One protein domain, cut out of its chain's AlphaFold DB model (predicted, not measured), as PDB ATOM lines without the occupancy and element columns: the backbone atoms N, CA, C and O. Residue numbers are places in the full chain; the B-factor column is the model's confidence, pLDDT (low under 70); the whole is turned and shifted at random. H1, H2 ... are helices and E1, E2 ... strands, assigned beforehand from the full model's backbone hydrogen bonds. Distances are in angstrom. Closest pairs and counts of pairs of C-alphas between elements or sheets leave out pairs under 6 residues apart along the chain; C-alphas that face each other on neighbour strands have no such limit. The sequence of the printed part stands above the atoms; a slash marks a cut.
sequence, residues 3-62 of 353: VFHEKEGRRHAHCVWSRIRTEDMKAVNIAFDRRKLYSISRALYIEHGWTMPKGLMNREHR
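What this domain is: This is residues 3 to 62 of the 353 residues of the protein "Relaxase" of Alphaproteobacteria bacterium (UniProt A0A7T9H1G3). The printed part is an open V: hairpin E1 and E2 makes one arm, H1 followed by short H2 the other, and the link between turns at residues 21 to 26, which stick out. Its 60 residues, of mixed class, hold two named strands in one antiparallel sheet, E1 - E2, then two named helices. It is only just loose, close to extended, with radius of gyration of the C-alphas 15.4 A and spans 42 by 27 by 21 A.

Where its parts are: Find C-alpha 3 at (-18.081, -17.039, 4.490), where E1, residues 3 to 7, begins its 13.0 A. E2, residues 10 to 15, runs 16.0 A; H1, residues 33 to 47, 20.7 A. H2, residues 54 to 57, runs 5.0 A to C-alpha 57 at (-7.966, -42.536, 6.810).

How they stand to each other: In the E1 and E2 hairpin, at 149 degrees, find N 5 and O 12 within hydrogen-bond range, 2.8 A. H1, with residues 38 to 42 alone, only just touches H2, with 3 pairs of C-alphas within 8 A, the closest Arg 42 and Leu 56 at 7.3 A. E1 is apart from H1 and H2. Every O i to N i+4 pair in H1 is within range; H2 is too short for one.

The domain as a whole: The C-alphas farthest apart, Asp 24 and His 61, are 43.3 A apart. The printed part has no cut, the E2 to H1 link is long, and no printed residue is under 70 in pLDDT.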
ATOM      1  N   VAL A   3     -16.886 -17.185   5.328       90.12
ATOM      2  CA  VAL A   3     -18.081 -17.039   4.490       90.12
ATOM      3  C   VAL A   3     -18.653 -18.420   4.215       90.12
ATOM      4  O   VAL A   3     -17.945 -19.295   3.731       90.12
ATOM      5  N   PHE A   4     -19.933 -18.625   4.504       88.00
ATOM      6  CA  PHE A   4     -20.609 -19.885   4.209       88.00
ATOM      7  C   PHE A   4     -21.287 -19.816   2.844       88.00
ATOM      8  O   PHE A   4     -22.067 -18.902   2.595       88.00
ATOM      9  N   HIS A   5     -21.027 -20.804   1.995       86.62
ATOM     10  CA  HIS A   5     -21.693 -20.995   0.714       86.62
ATOM     11  C   HIS A   5     -22.358 -22.367   0.656       86.62
ATOM     12  O   HIS A   5     -21.936 -23.327   1.299       86.62
ATOM     13  N   GLU A   6     -23.402 -22.464  -0.157       84.12
ATOM     14  CA  GLU A   6     -24.142 -23.700  -0.377       84.12
ATOM     15  C   GLU A   6     -24.035 -24.104  -1.842       84.12
ATOM     16  O   GLU A   6     -24.395 -23.337  -2.737       84.12
ATOM     17  N   LYS A   7     -23.561 -25.325  -2.088       84.31
ATOM     18  CA  LYS A   7     -23.452 -25.919  -3.420       84.31
ATOM     19  C   LYS A   7     -24.017 -27.331  -3.369       84.31
ATOM     20  O   LYS A   7     -23.614 -28.092  -2.500       84.31
ATOM     21  N   GLU A   8     -24.919 -27.665  -4.293       80.81
ATOM     22  CA  GLU A   8     -25.473 -29.027  -4.427       80.81
ATOM     23  C   GLU A   8     -25.996 -29.582  -3.087       80.81
ATOM     24  O   GLU A   8     -25.561 -30.627  -2.623       80.81
ATOM     25  N   GLY A   9     -26.827 -28.815  -2.372       78.56
ATOM     26  CA  GLY A   9     -27.362 -29.221  -1.061       78.56
ATOM     27  C   GLY A   9     -26.343 -29.278   0.090       78.56
ATOM     28  O   GLY A   9     -26.725 -29.552   1.225       78.56
ATOM     29  N   ARG A  10     -25.060 -28.979  -0.159       83.00
ATOM     30  CA  ARG A  10     -23.986 -29.008   0.842       83.00
ATOM     31  C   ARG A  10     -23.528 -27.606   1.214       83.00
ATOM     32  O   ARG A  10     -23.111 -26.814   0.360       83.00
ATOM     33  N   ARG A  11     -23.537 -27.318   2.513       85.88
ATOM     34  CA  ARG A  11     -22.982 -26.089   3.080       85.88
ATOM     35  C   ARG A  11     -21.486 -26.262   3.333       85.88
ATOM     36  O   ARG A  11     -21.061 -27.252   3.917       85.88
ATOM     37  N   HIS A  12     -20.687 -25.302   2.891       90.75
ATOM     38  CA  HIS A  12     -19.248 -25.255   3.134       90.75
ATOM     39  C   HIS A  12     -18.816 -23.834   3.481       90.75
ATOM     40  O   HIS A  12     -19.502 -22.866   3.155       90.75
ATOM     41  N   ALA A  13     -17.679 -23.711   4.158       92.19
ATOM     42  CA  ALA A  13     -17.115 -22.428   4.538       92.19
ATOM     43  C   ALA A  13     -15.865 -22.123   3.706       92.19
ATOM     44  O   ALA A  13     -14.950 -22.939   3.608       92.19
ATOM     45  N   HIS A  14     -15.822 -20.926   3.132       92.75
ATOM     46  CA  HIS A  14     -14.607 -20.294   2.656       92.75
ATOM     47  C   HIS A  14     -14.038 -19.461   3.782       92.75
ATOM     48  O   HIS A  14     -14.642 -18.491   4.243       92.75
ATOM     49  N   CYS A  15     -12.854 -19.842   4.213       91.81
ATOM     50  CA  CYS A  15     -12.197 -19.194   5.315       91.81
ATOM     51  C   CYS A  15     -10.894 -18.577   4.810       91.81
ATOM     52  O   CYS A  15     -10.128 -19.200   4.074       91.81
ATOM     53  N   VAL A  16     -10.680 -17.322   5.185       91.56
ATOM     54  CA  VAL A  16      -9.504 -16.531   4.839       91.56
ATOM     55  C   VAL A  16      -8.897 -16.043   6.140       91.56
ATOM     56  O   VAL A  16      -9.550 -15.337   6.918       91.56
ATOM     57  N   TRP A  17      -7.643 -16.411   6.361       88.88
ATOM     58  CA  TRP A  17      -6.868 -16.010   7.525       88.88
ATOM     59  C   TRP A  17      -5.719 -15.124   7.068       88.88
ATOM     60  O   TRP A  17      -5.056 -15.428   6.075       88.88
ATOM     61  N   SER A  18      -5.494 -14.031   7.797       90.00
ATOM     62  CA  SER A  18      -4.282 -13.242   7.609       90.00
ATOM     63  C   SER A  18      -3.087 -14.081   8.039       90.00
ATOM     64  O   SER A  18      -3.113 -14.719   9.089       90.00
ATOM     65  N   ARG A  19      -2.034 -14.075   7.222       91.12
ATOM     66  CA  ARG A  19      -0.746 -14.675   7.584       91.12
ATOM     67  C   ARG A  19       0.145 -13.709   8.355       91.12
ATOM     68  O   ARG A  19       1.250 -14.096   8.714       91.12
ATOM     69  N   ILE A  20      -0.291 -12.470   8.557       93.25
ATOM     70  CA  ILE A  20       0.470 -11.467   9.292       93.25
ATOM     71  C   ILE A  20       0.176 -11.640  10.771       93.25
ATOM     72  O   ILE A  20      -0.976 -11.556  11.194       93.25
ATOM     73  N   ARG A  21       1.235 -11.886  11.533       90.44
ATOM     74  CA  ARG A  21       1.210 -11.830  12.983       90.44
ATOM     75  C   ARG A  21       1.241 -10.358  13.391       90.44
ATOM     76  O   ARG A  21       2.136  -9.623  12.985       90.44
ATOM     77  N   THR A  22       0.211  -9.913  14.101       90.12
ATOM     78  CA  THR A  22      -0.037  -8.489  14.376       90.12
ATOM     79  C   THR A  22       0.880  -7.912  15.443       90.12
ATOM     80  O   THR A  22       1.075  -6.704  15.469       90.12
ATOM     81  N   GLU A  23       1.465  -8.753  16.296       91.56
ATOM     82  CA  GLU A  23       2.335  -8.307  17.387       91.56
ATOM     83  C   GLU A  23       3.698  -7.823  16.875       91.56
ATOM     84  O   GLU A  23       4.252  -6.866  17.402       91.56
ATOM     85  N   ASP A  24       4.241  -8.470  15.841       93.31
ATOM     86  CA  ASP A  24       5.566  -8.169  15.291       93.31
ATOM     87  C   ASP A  24       5.546  -7.795  13.802       93.31
ATOM     88  O   ASP A  24       6.602  -7.583  13.204       93.31
ATOM     89  N   MET A  25       4.354  -7.716  13.203       92.81
ATOM     90  CA  MET A  25       4.115  -7.380  11.797       92.81
ATOM     91  C   MET A  25       4.846  -8.298  10.804       92.81
ATOM     92  O   MET A  25       5.176  -7.889   9.689       92.81
ATOM     93  N   LYS A  26       5.078  -9.565  11.175       92.94
ATOM     94  CA  LYS A  26       5.761 -10.550  10.321       92.94
ATOM     95  C   LYS A  26       4.801 -11.563   9.714       92.94
ATOM     96  O   LYS A  26       3.822 -11.991  10.322       92.94
ATOM     97  N   ALA A  27       5.118 -12.002   8.498       91.75
ATOM     98  CA  ALA A  27       4.393 -13.079   7.844       91.75
ATOM     99  C   ALA A  27       4.790 -14.445   8.423       91.75
ATOM    100  O   ALA A  27       5.963 -14.814   8.453       91.75
ATOM    101  N   VAL A  28       3.799 -15.242   8.816       89.81
ATOM    102  CA  VAL A  28       3.995 -16.620   9.267       89.81
ATOM    103  C   VAL A  28       4.377 -17.496   8.071       89.81
ATOM    104  O   VAL A  28       3.645 -17.585   7.076       89.81
ATOM    105  N   ASN A  29       5.528 -18.168   8.159       89.12
ATOM    106  CA  ASN A  29       5.946 -19.170   7.180       89.12
ATOM    107  C   ASN A  29       5.107 -20.448   7.344       89.12
ATOM    108  O   ASN A  29       5.046 -21.026   8.429       89.12
ATOM    109  N   ILE A  30       4.479 -20.909   6.259       84.81
ATOM    110  CA  ILE A  30       3.643 -22.113   6.252       84.81
ATOM    111  C   ILE A  30       4.289 -23.189   5.373       84.81
ATOM    112  O   ILE A  30       3.770 -23.579   4.328       84.81
ATOM    113  N   ALA A  31       5.444 -23.691   5.805       88.75
ATOM    114  CA  ALA A  31       6.067 -24.842   5.165       88.75
ATOM    115  C   ALA A  31       5.211 -26.108   5.368       88.75
ATOM    116  O   ALA A  31       4.786 -26.410   6.492       88.75
ATOM    117  N   PHE A  32       5.006 -26.860   4.281       89.69
ATOM    118  CA  PHE A  32       4.253 -28.124   4.235       89.69
ATOM    119  C   PHE A  32       2.801 -28.031   4.732       89.69
ATOM    120  O   PHE A  32       2.279 -28.983   5.322       89.69
ATOM    121  N   ASP A  33       2.152 -26.899   4.461       87.62
ATOM    122  CA  ASP A  33       0.758 -26.591   4.791       87.62
ATOM    123  C   ASP A  33      -0.203 -27.773   4.573       87.62
ATOM    124  O   ASP A  33      -0.895 -28.179   5.501       87.62
ATOM    125  N   ARG A  34      -0.181 -28.420   3.403       88.44
ATOM    126  CA  ARG A  34      -1.091 -29.526   3.073       88.44
ATOM    127  C   ARG A  34      -0.953 -30.718   4.017       88.44
ATOM    128  O   ARG A  34      -1.962 -31.303   4.399       88.44
ATOM    129  N   ARG A  35       0.277 -31.089   4.391       89.62
ATOM    130  CA  ARG A  35       0.526 -32.219   5.306       89.62
ATOM    131  C   ARG A  35       0.073 -31.883   6.726       89.62
ATOM    132  O   ARG A  35      -0.570 -32.715   7.358       89.62
ATOM    133  N   LYS A  36       0.348 -30.660   7.188       90.62
ATOM    134  CA  LYS A  36      -0.065 -30.179   8.516       90.62
ATOM    135  C   LYS A  36      -1.584 -30.026   8.626       90.62
ATOM    136  O   LYS A  36      -2.186 -30.458   9.600       90.62
ATOM    137  N   LEU A  37      -2.229 -29.468   7.606       91.69
ATOM    138  CA  LEU A  37      -3.686 -29.342   7.563       91.69
ATOM    139  C   LEU A  37      -4.368 -30.712   7.512       91.69
ATOM    140  O   LEU A  37      -5.398 -30.907   8.149       91.69
ATOM    141  N   TYR A  38      -3.771 -31.682   6.816       91.00
ATOM    142  CA  TYR A  38      -4.250 -33.062   6.818       91.00
ATOM    143  C   TYR A  38      -4.190 -33.693   8.217       91.00
ATOM    144  O   TYR A  38      -5.163 -34.314   8.643       91.00
ATOM    145  N   SER A  39      -3.082 -33.523   8.950       91.38
ATOM    146  CA  SER A  39      -2.958 -34.057  10.314       91.38
ATOM    147  C   SER A  39      -3.921 -33.381  11.287       91.38
ATOM    148  O   SER A  39      -4.586 -34.080  12.046       91.38
ATOM    149  N   ILE A  40      -4.059 -32.052  11.217       93.50
ATOM    150  CA  ILE A  40      -5.017 -31.293  12.038       93.50
ATOM    151  C   ILE A  40      -6.447 -31.741  11.735       93.50
ATOM    152  O   ILE A  40      -7.209 -32.018  12.651       93.50
ATOM    153  N   SER A  41      -6.805 -31.877  10.455       93.69
ATOM    154  CA  SER A  41      -8.135 -32.348  10.072       93.69
ATOM    155  C   SER A  41      -8.433 -33.720  10.674       93.69
ATOM    156  O   SER A  41      -9.498 -33.895  11.253       93.69
ATOM    157  N   ARG A  42      -7.493 -34.674  10.604       93.62
ATOM    158  CA  ARG A  42      -7.668 -36.000  11.218       93.62
ATOM    159  C   ARG A  42      -7.841 -35.932  12.733       93.62
ATOM    160  O   ARG A  42      -8.701 -36.636  13.248       93.62
ATOM    161  N   ALA A  43      -7.051 -35.104  13.415       94.69
ATOM    162  CA  ALA A  43      -7.174 -34.903  14.855       94.69
ATOM    163  C   ALA A  43      -8.570 -34.382  15.226       94.69
ATOM    164  O   ALA A  43      -9.207 -34.972  16.090       94.69
ATOM    165  N   LEU A  44      -9.094 -33.392  14.493       95.62
ATOM    166  CA  LEU A  44     -10.443 -32.859  14.723       95.62
ATOM    167  C   LEU A  44     -11.540 -33.921  14.551       95.62
ATOM    168  O   LEU A  44     -12.470 -33.972  15.348       95.62
ATOM    169  N   TYR A  45     -11.438 -34.797  13.542       95.31
ATOM    170  CA  TYR A  45     -12.394 -35.905  13.383       95.31
ATOM    171  C   TYR A  45     -12.387 -36.848  14.593       95.31
ATOM    172  O   TYR A  45     -13.448 -37.298  15.015       95.31
ATOM    173  N   ILE A  46     -11.206 -37.146  15.140       94.00
ATOM    174  CA  ILE A  46     -11.057 -38.032  16.303       94.00
ATOM    175  C   ILE A  46     -11.583 -37.346  17.568       94.00
ATOM    176  O   ILE A  46     -12.387 -37.935  18.282       94.00
ATOM    177  N   GLU A  47     -11.169 -36.101  17.813       96.44
ATOM    178  CA  GLU A  47     -11.551 -35.305  18.986       96.44
ATOM    179  C   GLU A  47     -13.068 -35.141  19.102       96.44
ATOM    180  O   GLU A  47     -13.637 -35.300  20.179       96.44
ATOM    181  N   HIS A  48     -13.738 -34.877  17.981       94.75
ATOM    182  CA  HIS A  48     -15.185 -34.686  17.956       94.75
ATOM    183  C   HIS A  48     -15.982 -35.978  17.721       94.75
ATOM    184  O   HIS A  48     -17.208 -35.923  17.610       94.75
ATOM    185  N   GLY A  49     -15.320 -37.137  17.619       93.31
ATOM    186  CA  GLY A  49     -15.980 -38.422  17.373       93.31
ATOM    187  C   GLY A  49     -16.730 -38.490  16.036       93.31
ATOM    188  O   GLY A  49     -17.718 -39.211  15.909       93.31
ATOM    189  N   TRP A  50     -16.303 -37.718  15.036       94.88
ATOM    190  CA  TRP A  50     -16.933 -37.683  13.718       94.88
ATOM    191  C   TRP A  50     -16.481 -38.854  12.845       94.88
ATOM    192  O   TRP A  50     -15.319 -39.266  12.859       94.88
ATOM    193  N   THR A  51     -17.377 -39.334  11.982       92.19
ATOM    194  CA  THR A  51     -17.043 -40.364  10.992       92.19
ATOM    195  C   THR A  51     -16.040 -39.823   9.972       92.19
ATOM    196  O   THR A  51     -16.371 -38.993   9.123       92.19
ATOM    197  N   MET A  52     -14.800 -40.306  10.042       92.12
ATOM    198  CA  MET A  52     -13.724 -39.872   9.155       92.12
ATOM    199  C   MET A  52     -13.914 -40.416   7.726       92.12
ATOM    200  O   MET A  52     -14.159 -41.611   7.549       92.12
ATOM    201  N   PRO A  53     -13.735 -39.594   6.673       91.06
ATOM    202  CA  PRO A  53     -13.764 -40.081   5.298       91.06
ATOM    203  C   PRO A  53     -12.675 -41.130   5.030       91.06
ATOM    204  O   PRO A  53     -11.507 -40.914   5.356       91.06
ATOM    205  N   LYS A  54     -13.018 -42.228   4.342       88.50
ATOM    206  CA  LYS A  54     -12.088 -43.345   4.060       88.50
ATOM    207  C   LYS A  54     -10.783 -42.896   3.387       88.50
ATOM    208  O   LYS A  54      -9.705 -43.323   3.786       88.50
ATOM    209  N   GLY A  55     -10.865 -41.968   2.429       85.56
ATOM    210  CA  GLY A  55      -9.693 -41.406   1.742       85.56
ATOM    211  C   GLY A  55      -8.802 -40.499   2.607       85.56
ATOM    212  O   GLY A  55      -7.669 -40.216   2.211       85.56
ATOM    213  N   LEU A  56      -9.315 -40.028   3.754       86.62
ATOM    214  CA  LEU A  56      -8.570 -39.306   4.794       86.62
ATOM    215  C   LEU A  56      -7.958 -40.278   5.825       86.62
ATOM    216  O   LEU A  56      -6.932 -39.976   6.433       86.62
ATOM    217  N   MET A  57      -8.546 -41.464   5.994       86.81
ATOM    218  CA  MET A  57      -7.966 -42.536   6.810       86.81
ATOM    219  C   MET A  57      -6.770 -43.176   6.102       86.81
ATOM    220  O   MET A  57      -5.670 -43.196   6.651       86.81
ATOM    221  N   ASN A  58      -6.972 -43.643   4.866       84.19
ATOM    222  CA  ASN A  58      -5.939 -44.244   4.031       84.19
ATOM    223  C   ASN A  58      -6.027 -43.691   2.599       84.19
ATOM    224  O   ASN A  58      -7.097 -43.621   1.990       84.19
ATOM    225  N   ARG A  59      -4.871 -43.327   2.040       80.94
ATOM    226  CA  ARG A  59      -4.731 -42.836   0.666       80.94
ATOM    227  C   ARG A  59      -5.169 -43.865  -0.380       80.94
ATOM    228  O   ARG A  59      -5.597 -43.455  -1.455       80.94
ATOM    229  N   GLU A  60      -5.072 -45.154  -0.077       83.00
ATOM    230  CA  GLU A  60      -5.485 -46.244  -0.968       83.00
ATOM    231  C   GLU A  60      -7.008 -46.343  -1.100       83.00
ATOM    232  O   GLU A  60      -7.512 -46.689  -2.160       83.00
ATOM    233  N   HIS A  61      -7.760 -45.934  -0.074       84.19
ATOM    234  CA  HIS A  61      -9.227 -45.894  -0.104       84.19
ATOM    235  C   HIS A  61      -9.781 -44.589  -0.692       84.19
ATOM    236  O   HIS A  61     -10.930 -44.212  -0.441       84.19
ATOM    237  N   ARG A  62      -8.966 -43.842  -1.445       83.31
ATOM    238  CA  ARG A  62      -9.463 -42.694  -2.206       83.31
ATOM    239  C   ARG A  62     -10.395 -43.187  -3.300       83.31
ATOM    240  O   ARG A  62     -10.122 -44.191  -3.943       83.31
TER     241      ARG A  62